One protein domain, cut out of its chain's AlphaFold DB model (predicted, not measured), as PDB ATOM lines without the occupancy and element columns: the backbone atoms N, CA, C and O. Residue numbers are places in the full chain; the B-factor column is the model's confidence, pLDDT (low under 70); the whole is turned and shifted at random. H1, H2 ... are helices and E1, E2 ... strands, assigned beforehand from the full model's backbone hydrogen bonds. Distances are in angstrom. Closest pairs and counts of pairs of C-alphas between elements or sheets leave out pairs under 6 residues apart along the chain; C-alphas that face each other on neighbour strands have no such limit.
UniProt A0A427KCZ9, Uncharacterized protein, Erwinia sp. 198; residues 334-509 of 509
ATOM      1  N   PRO A 334     -11.341 -10.311  83.032       96.62
ATOM      2  CA  PRO A 334     -11.054 -10.823  84.372       96.62
ATOM      3  C   PRO A 334      -9.568 -11.085  84.640       96.62
ATOM      4  O   PRO A 334      -9.068 -10.722  85.711       96.62
ATOM      5  N   ALA A 335      -8.851 -11.711  83.699       95.69
ATOM      6  CA  ALA A 335      -7.432 -12.011  83.873       95.69
ATOM      7  C   ALA A 335      -6.582 -10.733  83.890       95.69
ATOM      8  O   ALA A 335      -5.773 -10.543  84.805       95.69
ATOM      9  N   LEU A 336      -6.810  -9.829  82.932       97.06
ATOM     10  CA  LEU A 336      -6.091  -8.560  82.831       97.06
ATOM     11  C   LEU A 336      -6.346  -7.669  84.052       97.06
ATOM     12  O   LEU A 336      -5.404  -7.131  84.633       97.06
ATOM     13  N   ALA A 337      -7.600  -7.569  84.498       98.00
ATOM     14  CA  ALA A 337      -7.971  -6.795  85.675       98.00
ATOM     15  C   ALA A 337      -7.287  -7.306  86.946       98.00
ATOM     16  O   ALA A 337      -6.724  -6.525  87.720       98.00
ATOM     17  N   ARG A 338      -7.287  -8.630  87.151       97.50
ATOM     18  CA  ARG A 338      -6.595  -9.257  88.282       97.50
ATOM     19  C   ARG A 338      -5.090  -9.021  88.211       97.50
ATOM     20  O   ARG A 338      -4.472  -8.758  89.247       97.50
ATOM     21  N   PHE A 339      -4.506  -9.090  87.015       97.06
ATOM     22  CA  PHE A 339      -3.090  -8.817  86.808       97.06
ATOM     23  C   PHE A 339      -2.745  -7.370  87.167       97.06
ATOM     24  O   PHE A 339      -1.932  -7.172  88.069       97.06
ATOM     25  N   ILE A 340      -3.406  -6.375  86.562       97.88
ATOM     26  CA  ILE A 340      -3.192  -4.943  86.848       97.88
ATOM     27  C   ILE A 340      -3.369  -4.664  88.344       97.88
ATOM     28  O   ILE A 340      -2.474  -4.107  88.974       97.88
ATOM     29  N   SER A 341      -4.462  -5.148  88.941       97.56
ATOM     30  CA  SER A 341      -4.737  -5.012  90.377       97.56
ATOM     31  C   SER A 341      -3.600  -5.553  91.255       97.56
ATOM     32  O   SER A 341      -3.163  -4.888  92.194       97.56
ATOM     33  N   THR A 342      -3.061  -6.725  90.912       96.62
ATOM     34  CA  THR A 342      -1.926  -7.330  91.624       96.62
ATOM     35  C   THR A 342      -0.653  -6.492  91.491       96.62
ATOM     36  O   THR A 342       0.155  -6.447  92.419       96.62
ATOM     37  N   GLN A 343      -0.430  -5.843  90.347       96.69
ATOM     38  CA  GLN A 343       0.738  -4.979  90.163       96.69
ATOM     39  C   GLN A 343       0.569  -3.630  90.865       96.69
ATOM     40  O   GLN A 343       1.547  -3.118  91.401       96.69
ATOM     41  N   MET A 344      -0.651  -3.092  90.974       96.44
ATOM     42  CA  MET A 344      -0.929  -1.911  91.808       96.44
ATOM     43  C   MET A 344      -0.554  -2.174  93.274       96.44
ATOM     44  O   MET A 344      -0.010  -1.309  93.959       96.44
ATOM     45  N   ASP A 345      -0.757  -3.398  93.768       94.31
ATOM     46  CA  ASP A 345      -0.272  -3.836  95.088       94.31
ATOM     47  C   ASP A 345       1.236  -3.878  95.240       94.31
ATOM     48  O   ASP A 345       1.745  -3.761  96.351       94.31
ATOM     49  N   LYS A 346       1.946  -3.945  94.122       92.69
ATOM     50  CA  LYS A 346       3.403  -3.896  94.069       92.69
ATOM     51  C   LYS A 346       3.938  -2.511  93.697       92.69
ATOM     52  O   LYS A 346       5.142  -2.392  93.523       92.69
ATOM     53  N   GLY A 347       3.078  -1.493  93.609       93.88
ATOM     54  CA  GLY A 347       3.477  -0.115  93.319       93.88
ATOM     55  C   GLY A 347       3.345   0.304  91.856       93.88
ATOM     56  O   GLY A 347       3.938   1.308  91.482       93.88
ATOM     57  N   LEU A 348       2.592  -0.432  91.026       96.12
ATOM     58  CA  LEU A 348       2.251   0.034  89.680       96.12
ATOM     59  C   LEU A 348       1.414   1.310  89.786       96.12
ATOM     60  O   LEU A 348       0.360   1.319  90.424       96.12
ATOM     61  N   GLN A 349       1.878   2.351  89.116       95.00
ATOM     62  CA  GLN A 349       1.245   3.654  89.020       95.00
ATOM     63  C   GLN A 349       1.045   4.029  87.556       95.00
ATOM     64  O   GLN A 349       1.711   3.508  86.658       95.00
ATOM     65  N   LEU A 350       0.130   4.959  87.336       92.75
ATOM     66  CA  LEU A 350      -0.050   5.653  86.076       92.75
ATOM     67  C   LEU A 350       0.291   7.124  86.320       92.75
ATOM     68  O   LEU A 350      -0.192   7.716  87.283       92.75
ATOM     69  N   ALA A 351       1.135   7.703  85.477       88.25
ATOM     70  CA  ALA A 351       1.555   9.089  85.619       88.25
ATOM     71  C   ALA A 351       1.723   9.765  84.257       88.25
ATOM     72  O   ALA A 351       1.825   9.109  83.217       88.25
ATOM     73  N   LEU A 352       1.771  11.097  84.270       88.31
ATOM     74  CA  LEU A 352       2.249  11.880  83.136       88.31
ATOM     75  C   LEU A 352       3.757  12.042  83.240       88.31
ATOM     76  O   LEU A 352       4.287  12.308  84.319       88.31
ATOM     77  N   SER A 353       4.446  11.869  82.117       83.94
ATOM     78  CA  SER A 353       5.852  12.239  82.015       83.94
ATOM     79  C   SER A 353       6.022  13.748  82.168       83.94
ATOM     80  O   SER A 353       5.092  14.536  81.966       83.94
ATOM     81  N   ASP A 354       7.231  14.146  82.542       72.69
ATOM     82  CA  ASP A 354       7.605  15.547  82.535       72.69
ATOM     83  C   ASP A 354       7.816  16.058  81.096       72.69
ATOM     84  O   ASP A 354       7.785  15.328  80.102       72.69
ATOM     85  N   PHE A 355       8.015  17.367  80.971       64.31
ATOM     86  CA  PHE A 355       8.234  18.020  79.679       64.31
ATOM     87  C   PHE A 355       9.662  17.803  79.133       64.31
ATOM     88  O   PHE A 355      10.023  18.440  78.142       64.31
ATOM     89  N   SER A 356      10.498  16.947  79.746       56.59
ATOM     90  CA  SER A 356      11.904  16.794  79.333       56.59
ATOM     91  C   SER A 356      12.032  16.250  77.910       56.59
ATOM     92  O   SER A 356      12.959  16.612  77.191       56.59
ATOM     93  N   ASN A 357      11.068  15.425  77.491       53.62
ATOM     94  CA  ASN A 357      11.025  14.773  76.181       53.62
ATOM     95  C   ASN A 357      10.022  15.451  75.229       53.62
ATOM     96  O   ASN A 357       9.528  14.836  74.286       53.62
ATOM     97  N   GLY A 358       9.684  16.721  75.482       66.62
ATOM     98  CA  GLY A 358       8.716  17.478  74.693       66.62
ATOM     99  C   GLY A 358       7.321  17.478  75.317       66.62
ATOM    100  O   GLY A 358       7.090  18.143  76.326       66.62
ATOM    101  N   LYS A 359       6.355  16.807  74.676       75.50
ATOM    102  CA  LYS A 359       4.957  16.785  75.134       75.50
ATOM    103  C   LYS A 359       4.768  15.716  76.223       75.50
ATOM    104  O   LYS A 359       5.215  14.592  76.006       75.50
ATOM    105  N   PRO A 360       4.078  16.018  77.339       82.31
ATOM    106  CA  PRO A 360       3.794  15.031  78.372       82.31
ATOM    107  C   PRO A 360       2.923  13.913  77.804       82.31
ATOM    108  O   PRO A 360       2.021  14.149  76.995       82.31
ATOM    109  N   TYR A 361       3.186  12.697  78.254       87.56
ATOM    110  CA  TYR A 361       2.473  11.497  77.845       87.56
ATOM    111  C   TYR A 361       2.220  10.580  79.038       87.56
ATOM    112  O   TYR A 361       2.959  10.587  80.025       87.56
ATOM    113  N   LEU A 362       1.166   9.779  78.938       91.50
ATOM    114  CA  LEU A 362       0.829   8.772  79.930       91.50
ATOM    115  C   LEU A 362       1.833   7.629  79.893       91.50
ATOM    116  O   LEU A 362       2.143   7.084  78.832       91.50
ATOM    117  N   HIS A 363       2.300   7.228  81.067       92.50
ATOM    118  CA  HIS A 363       3.161   6.072  81.231       92.50
ATOM    119  C   HIS A 363       2.763   5.267  82.466       92.50
ATOM    120  O   HIS A 363       2.325   5.812  83.481       92.50
ATOM    121  N   PHE A 364       2.951   3.955  82.379       94.38
ATOM    122  CA  PHE A 364       3.025   3.111  83.557       94.38
ATOM    123  C   PHE A 364       4.362   3.337  84.245       94.38
ATOM    124  O   PHE A 364       5.391   3.417  83.575       94.38
ATOM    125  N   SER A 365       4.346   3.398  85.570       93.38
ATOM    126  CA  SER A 365       5.534   3.457  86.414       93.38
ATOM    127  C   SER A 365       5.495   2.322  87.426       93.38
ATOM    128  O   SER A 365       4.456   2.045  88.023       93.38
ATOM    129  N   LEU A 366       6.617   1.633  87.600       91.81
ATOM    130  CA  LEU A 366       6.797   0.602  88.616       91.81
ATOM    131  C   LEU A 366       8.258   0.626  89.068       91.81
ATOM    132  O   LEU A 366       9.176   0.545  88.247       91.81
ATOM    133  N   ASP A 367       8.469   0.743  90.378       85.69
ATOM    134  CA  ASP A 367       9.763   1.036  91.003       85.69
ATOM    135  C   ASP A 367      10.415   2.324  90.461       85.69
ATOM    136  O   ASP A 367      10.112   3.422  90.916       85.69
ATOM    137  N   LYS A 368      11.344   2.189  89.508       82.56
ATOM    138  CA  LYS A 368      12.088   3.286  88.863       82.56
ATOM    139  C   LYS A 368      12.030   3.199  87.338       82.56
ATOM    140  O   LYS A 368      12.851   3.799  86.650       82.56
ATOM    141  N   THR A 369      11.098   2.409  86.824       86.75
ATOM    142  CA  THR A 369      11.003   2.091  85.406       86.75
ATOM    143  C   THR A 369       9.660   2.556  84.898       86.75
ATOM    144  O   THR A 369       8.625   2.249  85.488       86.75
ATOM    145  N   SER A 370       9.693   3.275  83.785       89.50
ATOM    146  CA  SER A 370       8.509   3.798  83.125       89.50
ATOM    147  C   SER A 370       8.378   3.238  81.717       89.50
ATOM    148  O   SER A 370       9.376   3.117  81.007       89.50
ATOM    149  N   SER A 371       7.151   2.966  81.285       88.62
ATOM    150  CA  SER A 371       6.833   2.663  79.889       88.62
ATOM    151  C   SER A 371       5.611   3.449  79.460       88.62
ATOM    152  O   SER A 371       4.603   3.452  80.162       88.62
ATOM    153  N   ALA A 372       5.693   4.093  78.299       90.25
ATOM    154  CA  ALA A 372       4.560   4.791  77.713       90.25
ATOM    155  C   ALA A 372       3.347   3.860  77.559       90.25
ATOM    156  O   ALA A 372       3.504   2.702  77.164       90.25
ATOM    157  N   VAL A 373       2.154   4.393  77.837       90.69
ATOM    158  CA  VAL A 373       0.886   3.717  77.555       90.69
ATOM    159  C   VAL A 373       0.551   3.941  76.087       90.69
ATOM    160  O   VAL A 373       0.269   5.073  75.682       90.69
ATOM    161  N   LYS A 374       0.588   2.881  75.275       87.06
ATOM    162  CA  LYS A 374       0.408   3.013  73.816       87.06
ATOM    163  C   LYS A 374      -1.062   3.163  73.432       87.06
ATOM    164  O   LYS A 374      -1.382   3.847  72.462       87.06
ATOM    165  N   GLN A 375      -1.961   2.546  74.199       84.19
ATOM    166  CA  GLN A 375      -3.405   2.568  73.953       84.19
ATOM    167  C   GLN A 375      -4.198   3.020  75.190       84.19
ATOM    168  O   GLN A 375      -4.940   2.230  75.778       84.19
ATOM    169  N   PRO A 376      -4.083   4.297  75.605       90.06
ATOM    170  CA  PRO A 376      -4.770   4.784  76.801       90.06
ATOM    171  C   PRO A 376      -6.298   4.656  76.701       90.06
ATOM    172  O   PRO A 376      -6.953   4.355  77.694       90.06
ATOM    173  N   GLU A 377      -6.882   4.800  75.507       89.69
ATOM    174  CA  GLU A 377      -8.327   4.608  75.305       89.69
ATOM    175  C   GLU A 377      -8.786   3.167  75.578       89.69
ATOM    176  O   GLU A 377      -9.861   2.978  76.143       89.69
ATOM    177  N   SER A 378      -7.970   2.153  75.263       92.06
ATOM    178  CA  SER A 378      -8.279   0.748  75.572       92.06
ATOM    179  C   SER A 378      -8.309   0.479  77.081       92.06
ATOM    180  O   SER A 378      -9.004  -0.434  77.528       92.06
ATOM    181  N   LEU A 379      -7.581   1.277  77.873       94.44
ATOM    182  CA  LEU A 379      -7.581   1.203  79.333       94.44
ATOM    183  C   LEU A 379      -8.750   1.990  79.942       94.44
ATOM    184  O   LEU A 379      -9.554   1.416  80.672       94.44
ATOM    185  N   PHE A 380      -8.858   3.292  79.656       94.38
ATOM    186  CA  PHE A 380      -9.849   4.162  80.308       94.38
ATOM    187  C   PHE A 380     -11.246   4.046  79.699       94.38
ATOM    188  O   PHE A 380     -12.242   4.158  80.412       94.38
ATOM    189  N   GLY A 381     -11.334   3.828  78.385       92.44
ATOM    190  CA  GLY A 381     -12.596   3.719  77.652       92.44
ATOM    191  C   GLY A 381     -13.289   2.367  77.820       92.44
ATOM    192  O   GLY A 381     -14.474   2.239  77.510       92.44
ATOM    193  N   ASN A 382     -12.590   1.354  78.340       95.19
ATOM    194  CA  ASN A 382     -13.159   0.039  78.598       95.19
ATOM    195  C   ASN A 382     -13.766  -0.027  80.009       95.19
ATOM    196  O   ASN A 382     -13.127  -0.468  80.965       95.19
ATOM    197  N   ALA A 383     -15.030   0.387  80.136       95.44
ATOM    198  CA  ALA A 383     -15.739   0.393  81.417       95.44
ATOM    199  C   ALA A 383     -15.789  -0.993  82.091       95.44
ATOM    200  O   ALA A 383     -15.682  -1.079  83.309       95.44
ATOM    201  N   ALA A 384     -15.888  -2.083  81.319       96.81
ATOM    202  CA  ALA A 384     -15.874  -3.436  81.876       96.81
ATOM    203  C   ALA A 384     -14.519  -3.778  82.517       96.81
ATOM    204  O   ALA A 384     -14.479  -4.398  83.578       96.81
ATOM    205  N   LEU A 385     -13.414  -3.347  81.901       97.94
ATOM    206  CA  LEU A 385     -12.075  -3.506  82.462       97.94
ATOM    207  C   LEU A 385     -11.878  -2.658  83.719       97.94
ATOM    208  O   LEU A 385     -11.381  -3.175  84.717       97.94
ATOM    209  N   VAL A 386     -12.292  -1.390  83.698       97.81
ATOM    210  CA  VAL A 386     -12.207  -0.500  84.868       97.81
ATOM    211  C   VAL A 386     -12.995  -1.079  86.045       97.81
ATOM    212  O   VAL A 386     -12.444  -1.218  87.138       97.81
ATOM    213  N   ASP A 387     -14.248  -1.482  85.815       98.00
ATOM    214  CA  ASP A 387     -15.102  -2.109  86.828       98.00
ATOM    215  C   ASP A 387     -14.455  -3.376  87.403       98.00
ATOM    216  O   ASP A 387     -14.359  -3.540  88.622       98.00
ATOM    217  N   ALA A 388     -13.906  -4.231  86.537       98.06
ATOM    218  CA  ALA A 388     -13.208  -5.439  86.954       98.06
ATOM    219  C   ALA A 388     -11.916  -5.149  87.743       98.06
ATOM    220  O   ALA A 388     -11.609  -5.885  88.680       98.06
ATOM    221  N   ILE A 389     -11.154  -4.096  87.413       98.19
ATOM    222  CA  ILE A 389      -9.943  -3.699  88.162       98.19
ATOM    223  C   ILE A 389     -10.320  -3.230  89.566       98.19
ATOM    224  O   ILE A 389      -9.677  -3.629  90.545       98.19
ATOM    225  N   VAL A 390     -11.363  -2.405  89.679       97.44
ATOM    226  CA  VAL A 390     -11.863  -1.914  90.969       97.44
ATOM    227  C   VAL A 390     -12.259  -3.093  91.862       97.44
ATOM    228  O   VAL A 390     -11.789  -3.174  93.000       97.44
ATOM    229  N   LYS A 391     -13.006  -4.053  91.301       96.62
ATOM    230  CA  LYS A 391     -13.583  -5.222  91.990       96.62
ATOM    231  C   LYS A 391     -12.700  -6.472  91.996       96.62
ATOM    232  O   LYS A 391     -13.124  -7.551  92.407       96.62
ATOM    233  N   ALA A 392     -11.449  -6.364  91.556       95.94
ATOM    234  CA  ALA A 392     -10.512  -7.490  91.564       95.94
ATOM    235  C   ALA A 392     -10.181  -7.986  92.989       95.94
ATOM    236  O   ALA A 392      -9.605  -9.063  93.148       95.94
ATOM    237  N   GLN A 393     -10.503  -7.186  94.009       92.62
ATOM    238  CA  GLN A 393     -10.360  -7.462  95.436       92.62
ATOM    239  C   GLN A 393     -11.574  -6.891  96.179       92.62
ATOM    240  O   GLN A 393     -12.191  -5.968  95.646       92.62
ATOM    241  N   PRO A 394     -11.877  -7.362  97.406       92.94
ATOM    242  CA  PRO A 394     -12.978  -6.825  98.197       92.94
ATOM    243  C   PRO A 394     -12.915  -5.302  98.329       92.94
ATOM    244  O   PRO A 394     -11.892  -4.737  98.739       92.94
ATOM    245  N   LEU A 395     -14.018  -4.642  97.993       94.44
ATOM    246  CA  LEU A 395     -14.096  -3.195  97.989       94.44
ATOM    247  C   LEU A 395     -14.109  -2.638  99.419       94.44
ATOM    248  O   LEU A 395     -15.031  -2.861 100.198       94.44
ATOM    249  N   THR A 396     -13.071  -1.873  99.739       95.50
ATOM    250  CA  THR A 396     -12.919  -1.100 100.979       95.50
ATOM    251  C   THR A 396     -12.609   0.352 100.621       95.50
ATOM    252  O   THR A 396     -12.182   0.624  99.497       95.50
ATOM    253  N   ALA A 397     -12.749   1.291 101.563       95.38
ATOM    254  CA  ALA A 397     -12.369   2.688 101.319       95.38
ATOM    255  C   ALA A 397     -10.892   2.820 100.896       95.38
ATOM    256  O   ALA A 397     -10.586   3.539  99.949       95.38
ATOM    257  N   GLY A 398      -9.986   2.054 101.517       95.44
ATOM    258  CA  GLY A 398      -8.567   2.034 101.147       95.44
ATOM    259  C   GLY A 398      -8.310   1.457  99.751       95.44
ATOM    260  O   GLY A 398      -7.501   1.997  98.996       95.44
ATOM    261  N   ARG A 399      -9.030   0.393  99.362       95.38
ATOM    262  CA  ARG A 399      -8.961  -0.140  97.992       95.38
ATOM    263  C   ARG A 399      -9.466   0.886  96.983       95.38
ATOM    264  O   ARG A 399      -8.804   1.110  95.973       95.38
ATOM    265  N   LEU A 400     -10.607   1.508  97.265       96.81
ATOM    266  CA  LEU A 400     -11.205   2.503  96.386       96.81
ATOM    267  C   LEU A 400     -10.290   3.719  96.234       96.81
ATOM    268  O   LEU A 400     -10.044   4.134  95.113       96.81
ATOM    269  N   GLN A 401      -9.683   4.196  97.326       96.94
ATOM    270  CA  GLN A 401      -8.662   5.244  97.292       96.94
ATOM    271  C   GLN A 401      -7.522   4.877  96.345       96.94
ATOM    272  O   GLN A 401      -7.166   5.657  95.473       96.94
ATOM    273  N   LYS A 402      -6.962   3.675  96.484       96.19
ATOM    274  CA  LYS A 402      -5.831   3.233  95.669       96.19
ATOM    275  C   LYS A 402      -6.164   3.133  94.181       96.19
ATOM    276  O   LYS A 402      -5.333   3.458  93.340       96.19
ATOM    277  N   VAL A 403      -7.363   2.659  93.848       96.88
ATOM    278  CA  VAL A 403      -7.797   2.562  92.447       96.88
ATOM    279  C   VAL A 403      -8.166   3.931  91.882       96.88
ATOM    280  O   VAL A 403      -7.846   4.209  90.730       96.88
ATOM    281  N   SER A 404      -8.767   4.805  92.692       96.62
ATOM    282  CA  SER A 404      -8.981   6.206  92.336       96.62
ATOM    283  C   SER A 404      -7.661   6.906  92.040       96.62
ATOM    284  O   SER A 404      -7.576   7.545  91.004       96.62
ATOM    285  N   ASP A 405      -6.635   6.727  92.878       95.31
ATOM    286  CA  ASP A 405      -5.293   7.287  92.666       95.31
ATOM    287  C   ASP A 405      -4.673   6.794  91.349       95.31
ATOM    288  O   ASP A 405      -4.193   7.584  90.547       95.31
ATOM    289  N   PHE A 406      -4.775   5.490  91.068       96.06
ATOM    290  CA  PHE A 406      -4.255   4.898  89.832       96.06
ATOM    291  C   PHE A 406      -4.921   5.439  88.557       96.06
ATOM    292  O   PHE A 406      -4.249   5.617  87.548       96.06
ATOM    293  N   PHE A 407      -6.234   5.683  88.570       95.94
ATOM    294  CA  PHE A 407      -6.955   6.220  87.407       95.94
ATOM    295  C   PHE A 407      -7.028   7.747  87.373       95.94
ATOM    296  O   PHE A 407      -7.532   8.325  86.406       95.94
ATOM    297  N   GLN A 408      -6.542   8.405  88.417       92.81
ATOM    298  CA  GLN A 408      -6.501   9.846  88.523       92.81
ATOM    299  C   GLN A 408      -5.245  10.377  87.843       92.81
ATOM    300  O   GLN A 408      -4.121  10.002  88.156       92.81
ATOM    301  N   THR A 409      -5.425  11.306  86.913       90.56
ATOM    302  CA  THR A 409      -4.310  12.016  86.289       90.56
ATOM    303  C   THR A 409      -4.650  13.489  86.174       90.56
ATOM    304  O   THR A 409      -5.750  13.851  85.750       90.56
ATOM    305  N   THR A 410      -3.695  14.348  86.534       85.38
ATOM    306  CA  THR A 410      -3.835  15.802  86.427       85.38
ATOM    307  C   THR A 410      -2.648  16.409  85.685       85.38
ATOM    308  O   THR A 410      -1.521  15.951  85.846       85.38
ATOM    309  N   ASP A 411      -2.899  17.448  84.891       83.06
ATOM    310  CA  ASP A 411      -1.868  18.294  84.286       83.06
ATOM    311  C   ASP A 411      -2.116  19.747  84.695       83.06
ATOM    312  O   ASP A 411      -3.178  20.306  84.419       83.06
ATOM    313  N   ARG A 412      -1.152  20.364  85.390       78.75
ATOM    314  CA  ARG A 412      -1.222  21.770  85.852       78.75
ATOM    315  C   ARG A 412      -2.532  22.116  86.579       78.75
ATOM    316  O   ARG A 412      -3.081  23.203  86.413       78.75
ATOM    317  N   GLY A 413      -3.036  21.182  87.387       75.69
ATOM    318  CA  GLY A 413      -4.283  21.335  88.144       75.69
ATOM    319  C   GLY A 413      -5.565  21.063  87.346       75.69
ATOM    320  O   GLY A 413      -6.651  21.147  87.912       75.69
ATOM    321  N   LEU A 414      -5.464  20.714  86.059       79.31
ATOM    322  CA  LEU A 414      -6.586  20.245  85.251       79.31
ATOM    323  C   LEU A 414      -6.676  18.724  85.306       79.31
ATOM    324  O   LEU A 414      -5.690  18.022  85.089       79.31
ATOM    325  N   TRP A 415      -7.879  18.214  85.542       82.69
ATOM    326  CA  TRP A 415      -8.169  16.786  85.506       82.69
ATOM    327  C   TRP A 415      -8.106  16.268  84.067       82.69
ATOM    328  O   TRP A 415      -8.775  16.795  83.178       82.69
ATOM    329  N   VAL A 416      -7.277  15.250  83.839       87.50
ATOM    330  CA  VAL A 416      -7.158  14.548  82.553       87.50
ATOM    331  C   VAL A 416      -8.024  13.294  82.574       87.50
ATOM    332  O   VAL A 416      -8.811  13.073  81.655       87.50
ATOM    333  N   THR A 417      -7.906  12.507  83.643       92.00
ATOM    334  CA  THR A 417      -8.710  11.310  83.897       92.00
ATOM    335  C   THR A 417      -9.124  11.274  85.361       92.00
ATOM    336  O   THR A 417      -8.375  11.715  86.240       92.00
ATOM    337  N   THR A 418     -10.315  10.749  85.637       93.50
ATOM    338  CA  THR A 418     -10.788  10.544  87.008       93.50
ATOM    339  C   THR A 418     -11.728   9.351  87.105       93.50
ATOM    340  O   THR A 418     -12.474   9.062  86.170       93.50
ATOM    341  N   LEU A 419     -11.722   8.667  88.249       97.00
ATOM    342  CA  LEU A 419     -12.640   7.560  88.503       97.00
ATOM    343  C   LEU A 419     -14.033   8.087  88.885       97.00
ATOM    344  O   LEU A 419     -14.175   8.980  89.722       97.00
ATOM    345  N   MET A 420     -15.059   7.483  88.301       97.50
ATOM    346  CA  MET A 420     -16.466   7.728  88.598       97.50
ATOM    347  C   MET A 420     -17.125   6.435  89.067       97.50
ATOM    348  O   MET A 420     -16.782   5.345  88.604       97.50
ATOM    349  N   MET A 421     -18.104   6.564  89.956       97.81
ATOM    350  CA  MET A 421     -18.916   5.457  90.452       97.81
ATOM    351  C   MET A 421     -20.399   5.748  90.226       97.81
ATOM    352  O   MET A 421     -20.906   6.781  90.658       97.81
ATOM    353  N   THR A 422     -21.111   4.808  89.620       97.31
ATOM    354  CA  THR A 422     -22.574   4.756  89.610       97.31
ATOM    355  C   THR A 422     -23.016   3.799  90.722       97.31
ATOM    356  O   THR A 422     -22.876   2.584  90.559       97.31
ATOM    357  N   PRO A 423     -23.489   4.299  91.876       96.69
ATOM    358  CA  PRO A 423     -23.881   3.449  92.997       96.69
ATOM    359  C   PRO A 423     -25.142   2.639  92.669       96.69
ATOM    360  O   PRO A 423     -26.046   3.124  91.988       96.69
ATOM    361  N   ALA A 424     -25.238   1.417  93.196       96.75
ATOM    362  CA  ALA A 424     -26.523   0.725  93.264       96.75
ATOM    363  C   ALA A 424     -27.375   1.330  94.388       96.75
ATOM    364  O   ALA A 424     -26.842   1.934  95.313       96.75
ATOM    365  N   ALA A 425     -28.689   1.098  94.369       95.69
ATOM    366  CA  ALA A 425     -29.605   1.619  95.392       95.69
ATOM    367  C   ALA A 425     -29.197   1.263  96.838       95.69
ATOM    368  O   ALA A 425     -29.484   2.005  97.765       95.69
ATOM    369  N   THR A 426     -28.517   0.131  97.027       96.44
ATOM    370  CA  THR A 426     -28.069  -0.386  98.330       96.44
ATOM    371  C   THR A 426     -26.630   0.001  98.685       96.44
ATOM    372  O   THR A 426     -26.159  -0.357  99.768       96.44
ATOM    373  N   THR A 427     -25.905   0.660  97.775       97.31
ATOM    374  CA  THR A 427     -24.541   1.133  98.018       97.31
ATOM    375  C   THR A 427     -24.587   2.288  99.009       97.31
ATOM    376  O   THR A 427     -25.356   3.225  98.827       97.31
ATOM    377  N   GLN A 428     -23.735   2.247 100.031       97.50
ATOM    378  CA  GLN A 428     -23.645   3.310 101.029       97.50
ATOM    379  C   GLN A 428     -22.194   3.753 101.206       97.50
ATOM    380  O   GLN A 428     -21.326   2.925 101.486       97.50
ATOM    381  N   LEU A 429     -21.943   5.060 101.112       97.19
ATOM    382  CA  LEU A 429     -20.678   5.676 101.518       97.19
ATOM    383  C   LEU A 429     -20.826   6.276 102.915       97.19
ATOM    384  O   LEU A 429     -21.816   6.951 103.186       97.19
ATOM    385  N   THR A 430     -19.838   6.075 103.783       97.56
ATOM    386  CA  THR A 430     -19.743   6.791 105.065       97.56
ATOM    387  C   THR A 430     -18.625   7.820 104.977       97.56
ATOM    388  O   THR A 430     -17.520   7.492 104.540       97.56
ATOM    389  N   LEU A 431     -18.913   9.054 105.385       96.81
ATOM    390  CA  LEU A 431     -17.962  10.159 105.389       96.81
ATOM    391  C   LEU A 431     -17.330  10.382 106.768       96.81
ATOM    392  O   LEU A 431     -17.902  10.028 107.799       96.81
ATOM    393  N   ALA A 432     -16.180  11.057 106.786       94.69
ATOM    394  CA  ALA A 432     -15.438  11.386 108.005       94.69
ATOM    395  C   ALA A 432     -16.215  12.265 109.005       94.69
ATOM    396  O   ALA A 432     -15.930  12.232 110.200       94.69
ATOM    397  N   ASP A 433     -17.204  13.031 108.543       93.50
ATOM    398  CA  ASP A 433     -18.098  13.826 109.397       93.50
ATOM    399  C   ASP A 433     -19.328  13.042 109.899       93.50
ATOM    400  O   ASP A 433     -20.214  13.607 110.540       93.50
ATOM    401  N   GLY A 434     -19.387  11.737 109.618       93.50
ATOM    402  CA  GLY A 434     -20.460  10.836 110.025       93.50
ATOM    403  C   GLY A 434     -21.661  10.802 109.078       93.50
ATOM    404  O   GLY A 434     -22.554   9.974 109.284       93.50
ATOM    405  N   ARG A 435     -21.703  11.646 108.036       93.00
ATOM    406  CA  ARG A 435     -22.760  11.574 107.016       93.00
ATOM    407  C   ARG A 435     -22.684  10.258 106.247       93.00
ATOM    408  O   ARG A 435     -21.610   9.694 106.035       93.00
ATOM    409  N   LYS A 436     -23.847   9.785 105.804       94.38
ATOM    410  CA  LYS A 436     -23.992   8.590 104.973       94.38
ATOM    411  C   LYS A 436     -24.667   8.981 103.671       94.38
ATOM    412  O   LYS A 436     -25.731   9.580 103.722       94.38
ATOM    413  N   ALA A 437     -24.050   8.645 102.546       93.12
ATOM    414  CA  ALA A 437     -24.642   8.832 101.228       93.12
ATOM    415  C   ALA A 437     -25.232   7.499 100.768       93.12
ATOM    416  O   ALA A 437     -24.475   6.537 100.598       93.12
ATOM    417  N   GLN A 438     -26.553   7.433 100.601       95.62
ATOM    418  CA  GLN A 438     -27.224   6.247 100.066       95.62
ATOM    419  C   GLN A 438     -27.307   6.321  98.541       95.62
ATOM    420  O   GLN A 438     -27.557   7.375  97.958       95.62
ATOM    421  N   GLY A 439     -27.097   5.190  97.874       94.94
ATOM    422  CA  GLY A 439     -27.076   5.121  96.418       94.94
ATOM    423  C   GLY A 439     -28.402   5.491  95.758       94.94
ATOM    424  O   GLY A 439     -28.404   6.050  94.665       94.94
ATOM    425  N   ASP A 440     -29.532   5.247  96.421       95.38
ATOM    426  CA  ASP A 440     -30.858   5.636  95.936       95.38
ATOM    427  C   ASP A 440     -31.160   7.137  96.085       95.38
ATOM    428  O   ASP A 440     -32.067   7.638  95.415       95.38
ATOM    429  N   GLU A 441     -30.391   7.872  96.886       95.19
ATOM    430  CA  GLU A 441     -30.476   9.331  97.021       95.19
ATOM    431  C   GLU A 441     -29.629  10.058  95.967       95.19
ATOM    432  O   GLU A 441     -29.903  11.213  95.632       95.19
ATOM    433  N   ILE A 442     -28.629   9.377  95.402       94.94
ATOM    434  CA  ILE A 442     -27.696   9.925  94.414       94.94
ATOM    435  C   ILE A 442     -28.384  10.032  93.045       94.94
ATOM    436  O   ILE A 442     -29.096   9.129  92.603       94.94
ATOM    437  N   LEU A 443     -28.214  11.178  92.376       92.38
ATOM    438  CA  LEU A 443     -28.886  11.475  91.108       92.38
ATOM    439  C   LEU A 443     -28.350  10.631  89.945       92.38
ATOM    440  O   LEU A 443     -29.140  10.156  89.136       92.38
ATOM    441  N   ASP A 444     -27.028  10.503  89.840       90.75
ATOM    442  CA  ASP A 444     -26.378   9.788  88.734       90.75
ATOM    443  C   ASP A 444     -25.037   9.186  89.176       90.75
ATOM    444  O   ASP A 444     -24.961   8.005  89.515       90.75
ATOM    445  N   ARG A 445     -23.980  10.005  89.243       94.50
ATOM    446  CA  ARG A 445     -22.614   9.545  89.528       94.50
ATOM    447  C   ARG A 445     -22.016  10.208  90.757       94.50
ATOM    448  O   ARG A 445     -22.304  11.363  91.076       94.50
ATOM    449  N   VAL A 446     -21.124   9.466  91.396       97.00
ATOM    450  CA  VAL A 446     -20.187   9.946  92.405       97.00
ATOM    451  C   VAL A 446     -18.831  10.132  91.742       97.00
ATOM    452  O   VAL A 446     -18.285   9.197  91.154       97.00
ATOM    453  N   TRP A 447     -18.290  11.335  91.856       96.56
ATOM    454  CA  TRP A 447     -16.924  11.643  91.474       96.56
ATOM    455  C   TRP A 447     -15.979  11.245  92.606       96.56
ATOM    456  O   TRP A 447     -16.143  11.711  93.734       96.56
ATOM    457  N   LEU A 448     -15.015  10.371  92.308       96.75
ATOM    458  CA  LEU A 448     -14.028   9.873  93.259       96.75
ATOM    459  C   LEU A 448     -12.648  10.432  92.918       96.75
ATOM    460  O   LEU A 448     -12.156  10.240  91.805       96.75
ATOM    461  N   ARG A 449     -12.011  11.087  93.888       95.38
ATOM    462  CA  ARG A 449     -10.697  11.718  93.720       95.38
ATOM    463  C   ARG A 449      -9.830  11.524  94.954       95.38
ATOM    464  O   ARG A 449     -10.342  11.423  96.063       95.38
ATOM    465  N   VAL A 450      -8.521  11.463  94.768       94.81
ATOM    466  CA  VAL A 450      -7.543  11.365  95.849       94.81
ATOM    467  C   VAL A 450      -6.848  12.703  96.002       94.81
ATOM    468  O   VAL A 450      -6.286  13.245  95.055       94.81
ATOM    469  N   GLU A 451      -6.900  13.251  97.207       93.06
ATOM    470  CA  GLU A 451      -6.219  14.494  97.549       93.06
ATOM    471  C   GLU A 451      -5.330  14.280  98.764       93.06
ATOM    472  O   GLU A 451      -5.663  13.516  99.669       93.06
ATOM    473  N   GLU A 452      -4.217  15.002  98.821       91.50
ATOM    474  CA  GLU A 452      -3.387  15.023 100.016       91.50
ATOM    475  C   GLU A 452      -4.062  15.870 101.106       91.50
ATOM    476  O   GLU A 452      -4.331  17.063 100.934       91.50
ATOM    477  N   LYS A 453      -4.351  15.251 102.253       89.44
ATOM    478  CA  LYS A 453      -4.879  15.906 103.455       89.44
ATOM    479  C   LYS A 453      -3.968  15.565 104.625       89.44
ATOM    480  O   LYS A 453      -3.766  14.398 104.939       89.44
ATOM    481  N   ALA A 454      -3.409  16.588 105.270       87.25
ATOM    482  CA  ALA A 454      -2.479  16.425 106.393       87.25
ATOM    483  C   ALA A 454      -1.301  15.463 106.098       87.25
ATOM    484  O   ALA A 454      -0.895  14.690 106.962       87.25
ATOM    485  N   GLY A 455      -0.758  15.502 104.874       87.88
ATOM    486  CA  GLY A 455       0.375  14.664 104.465       87.88
ATOM    487  C   GLY A 455       0.014  13.226 104.082       87.88
ATOM    488  O   GLY A 455       0.910  12.402 103.914       87.88
ATOM    489  N   GLN A 456      -1.277  12.887 104.000       89.31
ATOM    490  CA  GLN A 456      -1.751  11.546 103.659       89.31
ATOM    491  C   GLN A 456      -2.736  11.604 102.483       89.31
ATOM    492  O   GLN A 456      -3.546  12.534 102.416       89.31
ATOM    493  N   PRO A 457      -2.714  10.622 101.567       93.06
ATOM    494  CA  PRO A 457      -3.726  10.519 100.524       93.06
ATOM    495  C   PRO A 457      -5.084  10.192 101.155       93.06
ATOM    496  O   PRO A 457      -5.193   9.246 101.935       93.06
ATOM    497  N   ALA A 458      -6.109  10.966 100.805       96.19
ATOM    498  CA  ALA A 458      -7.480  10.796 101.267       96.19
ATOM    499  C   ALA A 458      -8.437  10.691 100.075       96.19
ATOM    500  O   ALA A 458      -8.402  11.522  99.165       96.19
ATOM    501  N   LEU A 459      -9.316   9.686 100.098       97.69
ATOM    502  CA  LEU A 459     -10.392   9.541  99.118       97.69
ATOM    503  C   LEU A 459     -11.510  10.552  99.388       97.69
ATOM    504  O   LEU A 459     -12.169  10.501 100.424       97.69
ATOM    505  N   ILE A 460     -11.752  11.433  98.428       96.81
ATOM    506  CA  ILE A 460     -12.844  12.400  98.413       96.81
ATOM    507  C   ILE A 460     -13.925  11.906  97.451       96.81
ATOM    508  O   ILE A 460     -13.633  11.537  96.312       96.81
ATOM    509  N   ALA A 461     -15.174  11.926  97.907       97.12
ATOM    510  CA  ALA A 461     -16.346  11.696  97.075       97.12
ATOM    511  C   ALA A 461     -17.151  12.987  96.946       97.12
ATOM    512  O   ALA A 461     -17.458  13.618  97.958       97.12
ATOM    513  N   SER A 462     -17.545  13.328  95.719       96.00
ATOM    514  CA  SER A 462     -18.466  14.429  95.425       96.00
ATOM    515  C   SER A 462     -19.640  13.921  94.596       96.00
ATOM    516  O   SER A 462     -19.451  13.172  93.640       96.00
ATOM    517  N   TRP A 463     -20.863  14.315  94.934       95.75
ATOM    518  CA  TRP A 463     -22.056  13.878  94.206       95.75
ATOM    519  C   TRP A 463     -23.180  14.905  94.290       95.75
ATOM    520  O   TRP A 463     -23.153  15.842  95.091       95.75
ATOM    521  N   ARG A 464     -24.198  14.702  93.454       95.44
ATOM    522  CA  ARG A 464     -25.467  15.421  93.518       95.44
ATOM    523  C   ARG A 464     -26.564  14.456  93.945       95.44
ATOM    524  O   ARG A 464     -26.689  13.376  93.373       95.44
ATOM    525  N   GLU A 465     -27.364  14.848  94.923       94.75
ATOM    526  CA  GLU A 465     -28.580  14.127  95.292       94.75
ATOM    527  C   GLU A 465     -29.732  14.434  94.332       94.75
ATOM    528  O   GLU A 465     -29.760  15.468  93.663       94.75
ATOM    529  N   LYS A 466     -30.756  13.579  94.323       93.62
ATOM    530  CA  LYS A 466     -32.007  13.797  93.574       93.62
ATOM    531  C   LYS A 466     -32.745  15.076  93.981       93.62
ATOM    532  O   LYS A 466     -33.516  15.612  93.189       93.62
ATOM    533  N   THR A 467     -32.476  15.592  95.180       93.19
ATOM    534  CA  THR A 467     -32.967  16.893  95.666       93.19
ATOM    535  C   THR A 467     -32.319  18.087  94.950       93.19
ATOM    536  O   THR A 467     -32.807  19.208  95.063       93.19
ATOM    537  N   GLY A 468     -31.223  17.863  94.217       91.50
ATOM    538  CA  GLY A 468     -30.406  18.894  93.578       91.50
ATOM    539  C   GLY A 468     -29.238  19.383  94.438       91.50
ATOM    540  O   GLY A 468     -28.351  20.060  93.914       91.50
ATOM    541  N   SER A 469     -29.196  19.012  95.720       93.50
ATOM    542  CA  SER A 469     -28.104  19.363  96.632       93.50
ATOM    543  C   SER A 469     -26.800  18.682  96.219       93.50
ATOM    544  O   SER A 469     -26.798  17.523  95.799       93.50
ATOM    545  N   VAL A 470     -25.688  19.408  96.329       93.50
ATOM    546  CA  VAL A 470     -24.344  18.904  96.019       93.50
ATOM    547  C   VAL A 470     -23.579  18.721  97.317       93.50
ATOM    548  O   VAL A 470     -23.551  19.625  98.153       93.50
ATOM    549  N   TYR A 471     -22.943  17.565  97.460       94.62
ATOM    550  CA  TYR A 471     -22.169  17.216  98.639       94.62
ATOM    551  C   TYR A 471     -20.776  16.751  98.263       94.62
ATOM    552  O   TYR A 471     -20.533  16.243  97.169       94.62
ATOM    553  N   GLU A 472     -19.878  16.922  99.221       95.25
ATOM    554  CA  GLU A 472     -18.512  16.443  99.172       95.25
ATOM    555  C   GLU A 472     -18.076  15.993 100.571       95.25
ATOM    556  O   GLU A 472     -18.530  16.551 101.581       95.25
ATOM    557  N   GLY A 473     -17.199  14.991 100.635       95.69
ATOM    558  CA  GLY A 473     -16.517  14.618 101.869       95.69
ATOM    559  C   GLY A 473     -15.474  13.517 101.700       95.69
ATOM    560  O   GLY A 473     -15.410  12.847 100.671       95.69
ATOM    561  N   ILE A 474     -14.662  13.336 102.744       97.31
ATOM    562  CA  ILE A 474     -13.676  12.253 102.837       97.31
ATOM    563  C   ILE A 474     -14.413  10.947 103.129       97.31
ATOM    564  O   ILE A 474     -15.112  10.864 104.137       97.31
ATOM    565  N   VAL A 475     -14.238   9.937 102.280       97.62
ATOM    566  CA  VAL A 475     -14.836   8.606 102.438       97.62
ATOM    567  C   VAL A 475     -14.023   7.791 103.437       97.62
ATOM    568  O   VAL A 475     -12.824   7.593 103.259       97.62
ATOM    569  N   THR A 476     -14.684   7.276 104.468       97.06
ATOM    570  CA  THR A 476     -14.067   6.407 105.482       97.06
ATOM    571  C   THR A 476     -14.516   4.957 105.372       97.06
ATOM    572  O   THR A 476     -13.808   4.074 105.846       97.06
ATOM    573  N   ASP A 477     -15.676   4.696 104.763       97.62
ATOM    574  CA  ASP A 477     -16.196   3.339 104.582       97.62
ATOM    575  C   ASP A 477     -17.133   3.236 103.369       97.62
ATOM    576  O   ASP A 477     -17.743   4.228 102.957       97.62
ATOM    577  N   ILE A 478     -17.259   2.027 102.819       97.12
ATOM    578  CA  ILE A 478     -18.168   1.692 101.720       97.12
ATOM    579  C   ILE A 478     -18.834   0.337 101.968       97.12
ATOM    580  O   ILE A 478     -18.172  -0.673 102.187       97.12
ATOM    581  N   VAL A 479     -20.163   0.305 101.876       96.44
ATOM    582  CA  VAL A 479     -20.977  -0.908 102.027       96.44
ATOM    583  C   VAL A 479     -21.697  -1.196 100.713       96.44
ATOM    584  O   VAL A 479     -22.164  -0.277 100.042       96.44
ATOM    585  N   ASN A 480     -21.777  -2.477 100.331       95.19
ATOM    586  CA  ASN A 480     -22.364  -2.945  99.065       95.19
ATOM    587  C   ASN A 480     -21.774  -2.268  97.812       95.19
ATOM    588  O   ASN A 480     -22.445  -2.151  96.786       95.19
ATOM    589  N   GLY A 481     -20.518  -1.821  97.874       93.00
ATOM    590  CA  GLY A 481     -19.869  -1.160  96.741       93.00
ATOM    591  C   GLY A 481     -19.598  -2.084  95.551       93.00
ATOM    592  O   GLY A 481     -19.504  -1.609  94.428       93.00
ATOM    593  N   GLU A 482     -19.572  -3.404  95.755       93.88
ATOM    594  CA  GLU A 482     -19.465  -4.392  94.665       93.88
ATOM    595  C   GLU A 482     -20.644  -4.331  93.676       93.88
ATOM    596  O   GLU A 482     -20.518  -4.739  92.520       93.88
ATOM    597  N   GLN A 483     -21.794  -3.811  94.123       95.50
ATOM    598  CA  GLN A 483     -22.983  -3.621  93.288       95.50
ATOM    599  C   GLN A 483     -22.920  -2.327  92.464       95.50
ATOM    600  O   GLN A 483     -23.707  -2.169  91.536       95.50
ATOM    601  N   ALA A 484     -22.008  -1.407  92.789       96.44
ATOM    602  CA  ALA A 484     -21.805  -0.185  92.022       96.44
ATOM    603  C   ALA A 484     -21.083  -0.478  90.701       96.44
ATOM    604  O   ALA A 484     -20.403  -1.494  90.574       96.44
ATOM    605  N   HIS A 485     -21.197   0.419  89.727       97.31
ATOM    606  CA  HIS A 485     -20.441   0.360  88.478       97.31
ATOM    607  C   HIS A 485     -19.375   1.445  88.439       97.31
ATOM    608  O   HIS A 485     -19.655   2.591  88.785       97.31
ATOM    609  N   PHE A 486     -18.172   1.101  87.987       98.06
ATOM    610  CA  PHE A 486     -17.053   2.036  87.914       98.06
ATOM    611  C   PHE A 486     -16.607   2.280  86.476       98.06
ATOM    612  O   PHE A 486     -16.564   1.371  85.650       98.06
ATOM    613  N   LEU A 487     -16.260   3.529  86.183       97.38
ATOM    614  CA  LEU A 487     -15.740   3.957  84.886       97.38
ATOM    615  C   LEU A 487     -14.763   5.114  85.069       97.38
ATOM    616  O   LEU A 487     -14.770   5.774  86.107       97.38
ATOM    617  N   VAL A 488     -13.947   5.386  84.055       96.44
ATOM    618  CA  VAL A 488     -13.088   6.573  84.033       96.44
ATOM    619  C   VAL A 488     -13.733   7.634  83.155       96.44
ATOM    620  O   VAL A 488     -14.095   7.369  82.010       96.44
ATOM    621  N   GLU A 489     -13.885   8.840  83.691       93.31
ATOM    622  CA  GLU A 489     -14.298  10.007  82.922       93.31
ATOM    623  C   GLU A 489     -13.064  10.750  82.407       93.31
ATOM    624  O   GLU A 489     -12.114  11.013  83.148       93.31
ATOM    625  N   PHE A 490     -13.075  11.048  81.109       91.44
ATOM    626  CA  PHE A 490     -12.018  11.763  80.407       91.44
ATOM    627  C   PHE A 490     -12.577  12.393  79.125       91.44
ATOM    628  O   PHE A 490     -13.570  11.931  78.559       91.44
ATOM    629  N   ASN A 491     -11.915  13.437  78.630       87.56
ATOM    630  CA  ASN A 491     -12.173  13.973  77.297       87.56
ATOM    631  C   ASN A 491     -11.268  13.249  76.288       87.56
ATOM    632  O   ASN A 491     -10.048  13.316  76.414       87.56
ATOM    633  N   SER A 492     -11.833  12.565  75.289       84.75
ATOM    634  CA  SER A 492     -11.059  11.751  74.333       84.75
ATOM    635  C   SER A 492     -10.058  12.567  73.510       84.75
ATOM    636  O   SER A 492      -8.911  12.158  73.338       84.75
ATOM    637  N   TRP A 493     -10.437  13.770  73.067       82.38
ATOM    638  CA  TRP A 493      -9.528  14.660  72.344       82.38
ATOM    639  C   TRP A 493      -8.350  15.091  73.226       82.38
ATOM    640  O   TRP A 493      -7.198  15.051  72.794       82.38
ATOM    641  N   GLN A 494      -8.617  15.428  74.487       82.62
ATOM    642  CA  GLN A 494      -7.580  15.748  75.462       82.62
ATOM    643  C   GLN A 494      -6.715  14.527  75.796       82.62
ATOM    644  O   GLN A 494      -5.497  14.656  75.834       82.62
ATOM    645  N   LEU A 495      -7.296  13.340  75.973       84.75
ATOM    646  CA  LEU A 495      -6.554  12.110  76.245       84.75
ATOM    647  C   LEU A 495      -5.609  11.757  75.091       84.75
ATOM    648  O   LEU A 495      -4.448  11.437  75.331       84.75
ATOM    649  N   SER A 496      -6.060  11.924  73.843       81.25
ATOM    650  CA  SER A 496      -5.233  11.710  72.646       81.25
ATOM    651  C   SER A 496      -3.996  12.613  72.595       81.25
ATOM    652  O   SER A 496      -3.013  12.296  71.919       81.25
ATOM    653  N   ASN A 497      -4.022  13.739  73.322       81.44
ATOM    654  CA  ASN A 497      -2.863  14.602  73.455       81.44
ATOM    655  C   ASN A 497      -1.793  14.020  74.386       81.44
ATOM    656  O   ASN A 497      -0.631  14.354  74.187       81.44
ATOM    657  N   TYR A 498      -2.156  13.150  75.324       84.00
ATOM    658  CA  TYR A 498      -1.231  12.487  76.245       84.00
ATOM    659  C   TYR A 498      -0.875  11.062  75.811       84.00
ATOM    660  O   TYR A 498      -0.156  10.361  76.519       84.00
ATOM    661  N   THR A 499      -1.356  10.603  74.659       81.25
ATOM    662  CA  THR A 499      -0.880   9.349  74.075       81.25
ATOM    663  C   THR A 499       0.537   9.558  73.566       81.25
ATOM    664  O   THR A 499       0.772  10.455  72.751       81.25
ATOM    665  N   TRP A 500       1.472   8.716  74.016       74.25
ATOM    666  CA  TRP A 500       2.787   8.667  73.394       74.25
ATOM    667  C   TRP A 500       2.603   8.291  71.935       74.25
ATOM    668  O   TRP A 500       2.124   7.207  71.601       74.25
ATOM    669  N   LYS A 501       2.969   9.221  71.068       64.75
ATOM    670  CA  LYS A 501       3.184   8.927  69.669       64.75
ATOM    671  C   LYS A 501       4.684   8.872  69.543       64.75
ATOM    672  O   LYS A 501       5.337   9.911  69.568       64.75
ATOM    673  N   THR A 502       5.205   7.657  69.439       49.38
ATOM    674  CA  THR A 502       6.437   7.441  68.695       49.38
ATOM    675  C   THR A 502       6.265   8.251  67.419       49.38
ATOM    676  O   THR A 502       5.205   8.163  66.782       49.38
ATOM    677  N   ASP A 503       7.231   9.109  67.090       40.12
ATOM    678  CA  ASP A 503       7.256   9.713  65.761       40.12
ATOM    679  C   ASP A 503       6.948   8.558  64.787       40.12
ATOM    680  O   ASP A 503       7.498   7.469  64.997       40.12
ATOM    681  N   PRO A 504       6.037   8.668  63.802       34.19
ATOM    682  CA  PRO A 504       5.810   7.575  62.855       34.19
ATOM    683  C   PRO A 504       7.126   7.030  62.282       34.19
ATOM    684  O   PRO A 504       7.172   5.903  61.822       34.19
ATOM    685  N   ILE A 505       8.203   7.811  62.372       37.00
ATOM    686  CA  ILE A 505       9.590   7.481  62.087       37.00
ATOM    687  C   ILE A 505      10.306   6.615  63.168       37.00
ATOM    688  O   ILE A 505      11.127   5.789  62.795       37.00
ATOM    689  N   GLU A 506      10.024   6.723  64.471       31.72
ATOM    690  CA  GLU A 506      10.599   5.864  65.534       31.72
ATOM    691  C   GLU A 506       9.925   4.488  65.636       31.72
ATOM    692  O   GLU A 506      10.599   3.495  65.889       31.72
ATOM    693  N   GLU A 507       8.626   4.378  65.332       30.12
ATOM    694  CA  GLU A 507       8.011   3.069  65.025       30.12
ATOM    695  C   GLU A 507       8.606   2.441  63.756       30.12
ATOM    696  O   GLU A 507       8.477   1.240  63.510       30.12
ATOM    697  N   LEU A 508       9.289   3.266  62.964       31.84
ATOM    698  CA  LEU A 508      10.050   2.878  61.800       31.84
ATOM    699  C   LEU A 508      11.572   2.744  62.091       31.84
ATOM    700  O   LEU A 508      12.258   2.281  61.184       31.84
ATOM    701  N   TYR A 509      12.118   3.054  63.275       32.94
ATOM    702  CA  TYR A 509      13.535   2.797  63.601       32.94
ATOM    703  C   TYR A 509      13.692   1.563  64.473       32.94
ATOM    704  O   TYR A 509      13.971   1.641  65.691       32.94
TER     705      TYR A 509
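This is residues 334 to 509 of the 509 residues of an uncharacterized protein of Erwinia sp. 198 (UniProt A0A427KCZ9). A strongly twisted sheet of eight strands, E4 to E11, bends round helix H4, with H3 on the same face and H1 packed on H3. At the end of the long axis away from E7 stands a small three-stranded sheet, E1 to E3, and there residues 503 to 509 stick out as a free tail. 176 residues are printed, with five named helices and eleven named strands in the order H1, E1 to E3, H2 to H4, E4 to E11, H5. The class is mixed, helices and strands; the large sheet is branched, the small one has the order E1 E2 E3, and both are antiparallel. The whole is compact, with a radius of gyration of the C-alphas of 17.0 A, and elongated, spanning 56 by 32 by 30 A.

Find C-alpha 334 at (-11.054, -10.823, 84.372); from there H1 runs 15.4 A to residue 344. Next come E1, residues 349 to 352, E2, 362 to 366, and E3, 369 to 372, then H2, 376 to 380, and H3, 383 to 390. H4, residues 397 to 407, covers 15.3 A from C-alpha 397 at (-12.369, 2.688, 101.319). Read on through E4, 409 to 411, E5, 414 to 422, 22.7 A, E6, 428 to 431, and E7, 436 to 438. E8, 442 to 453, covers 25.3 A, E9, 456 to 465, 28.2 A, and E10, 470 to 479, 21.0 A. E11, 485 to 490, and H5, 492 to 497, follow; H5 ends at (-2.863, 14.602, 73.455).

Begin at E5, which bends by 61 degrees at residue 417: E4 (N 411 to O 414, 2.9 A) and E8 (N 421 to O 446, 2.9 A) lie on one side, E11 (N 420 to O 487, 2.8 A) on the other. E8, E9 and E10 form a meander, each strand the antiparallel neighbour of the one before, with N 449 to O 460 at 3.0 A and N 461 to O 473 at 2.9 A. E10 bends by 96 degrees at residue 476 and pairs with E6 (N 430 to O 477, 2.9 A), whose other neighbour is E7 (N 429 to O 437, 3.0 A). H4 is on this sheet; its closest C-alphas to E9 are Gln 401 and Leu 459, 5.0 A. H3, the hub, touches H4 (C-alphas of Val 390 and Val 403, 6.2 A) and H1 (Ala 337 and Ile 389, 4.4 A), each at a steep tilt of 47 degrees. H2 and H3 only just touch, only at the corner, with 3 pairs of C-alphas within 8 A, the closest Phe 380 and Val 386, 6.9 A; H5 only grazes the large sheet with residues 492 to 495. E1, E2 and E3 form a second meander (N 351 to O 363, 3.0 A; N 364 to O 371, 2.8 A). In all five helices every O i to N i+4 pair is within hydrogen-bond range.

The two C-alphas farthest apart, Thr 467 and Tyr 509, are 58.2 A apart. The printed part has no cut, and no link is long. Look for low confidence, pLDDT under 70, at residues 355 to 358 and 501 to 509.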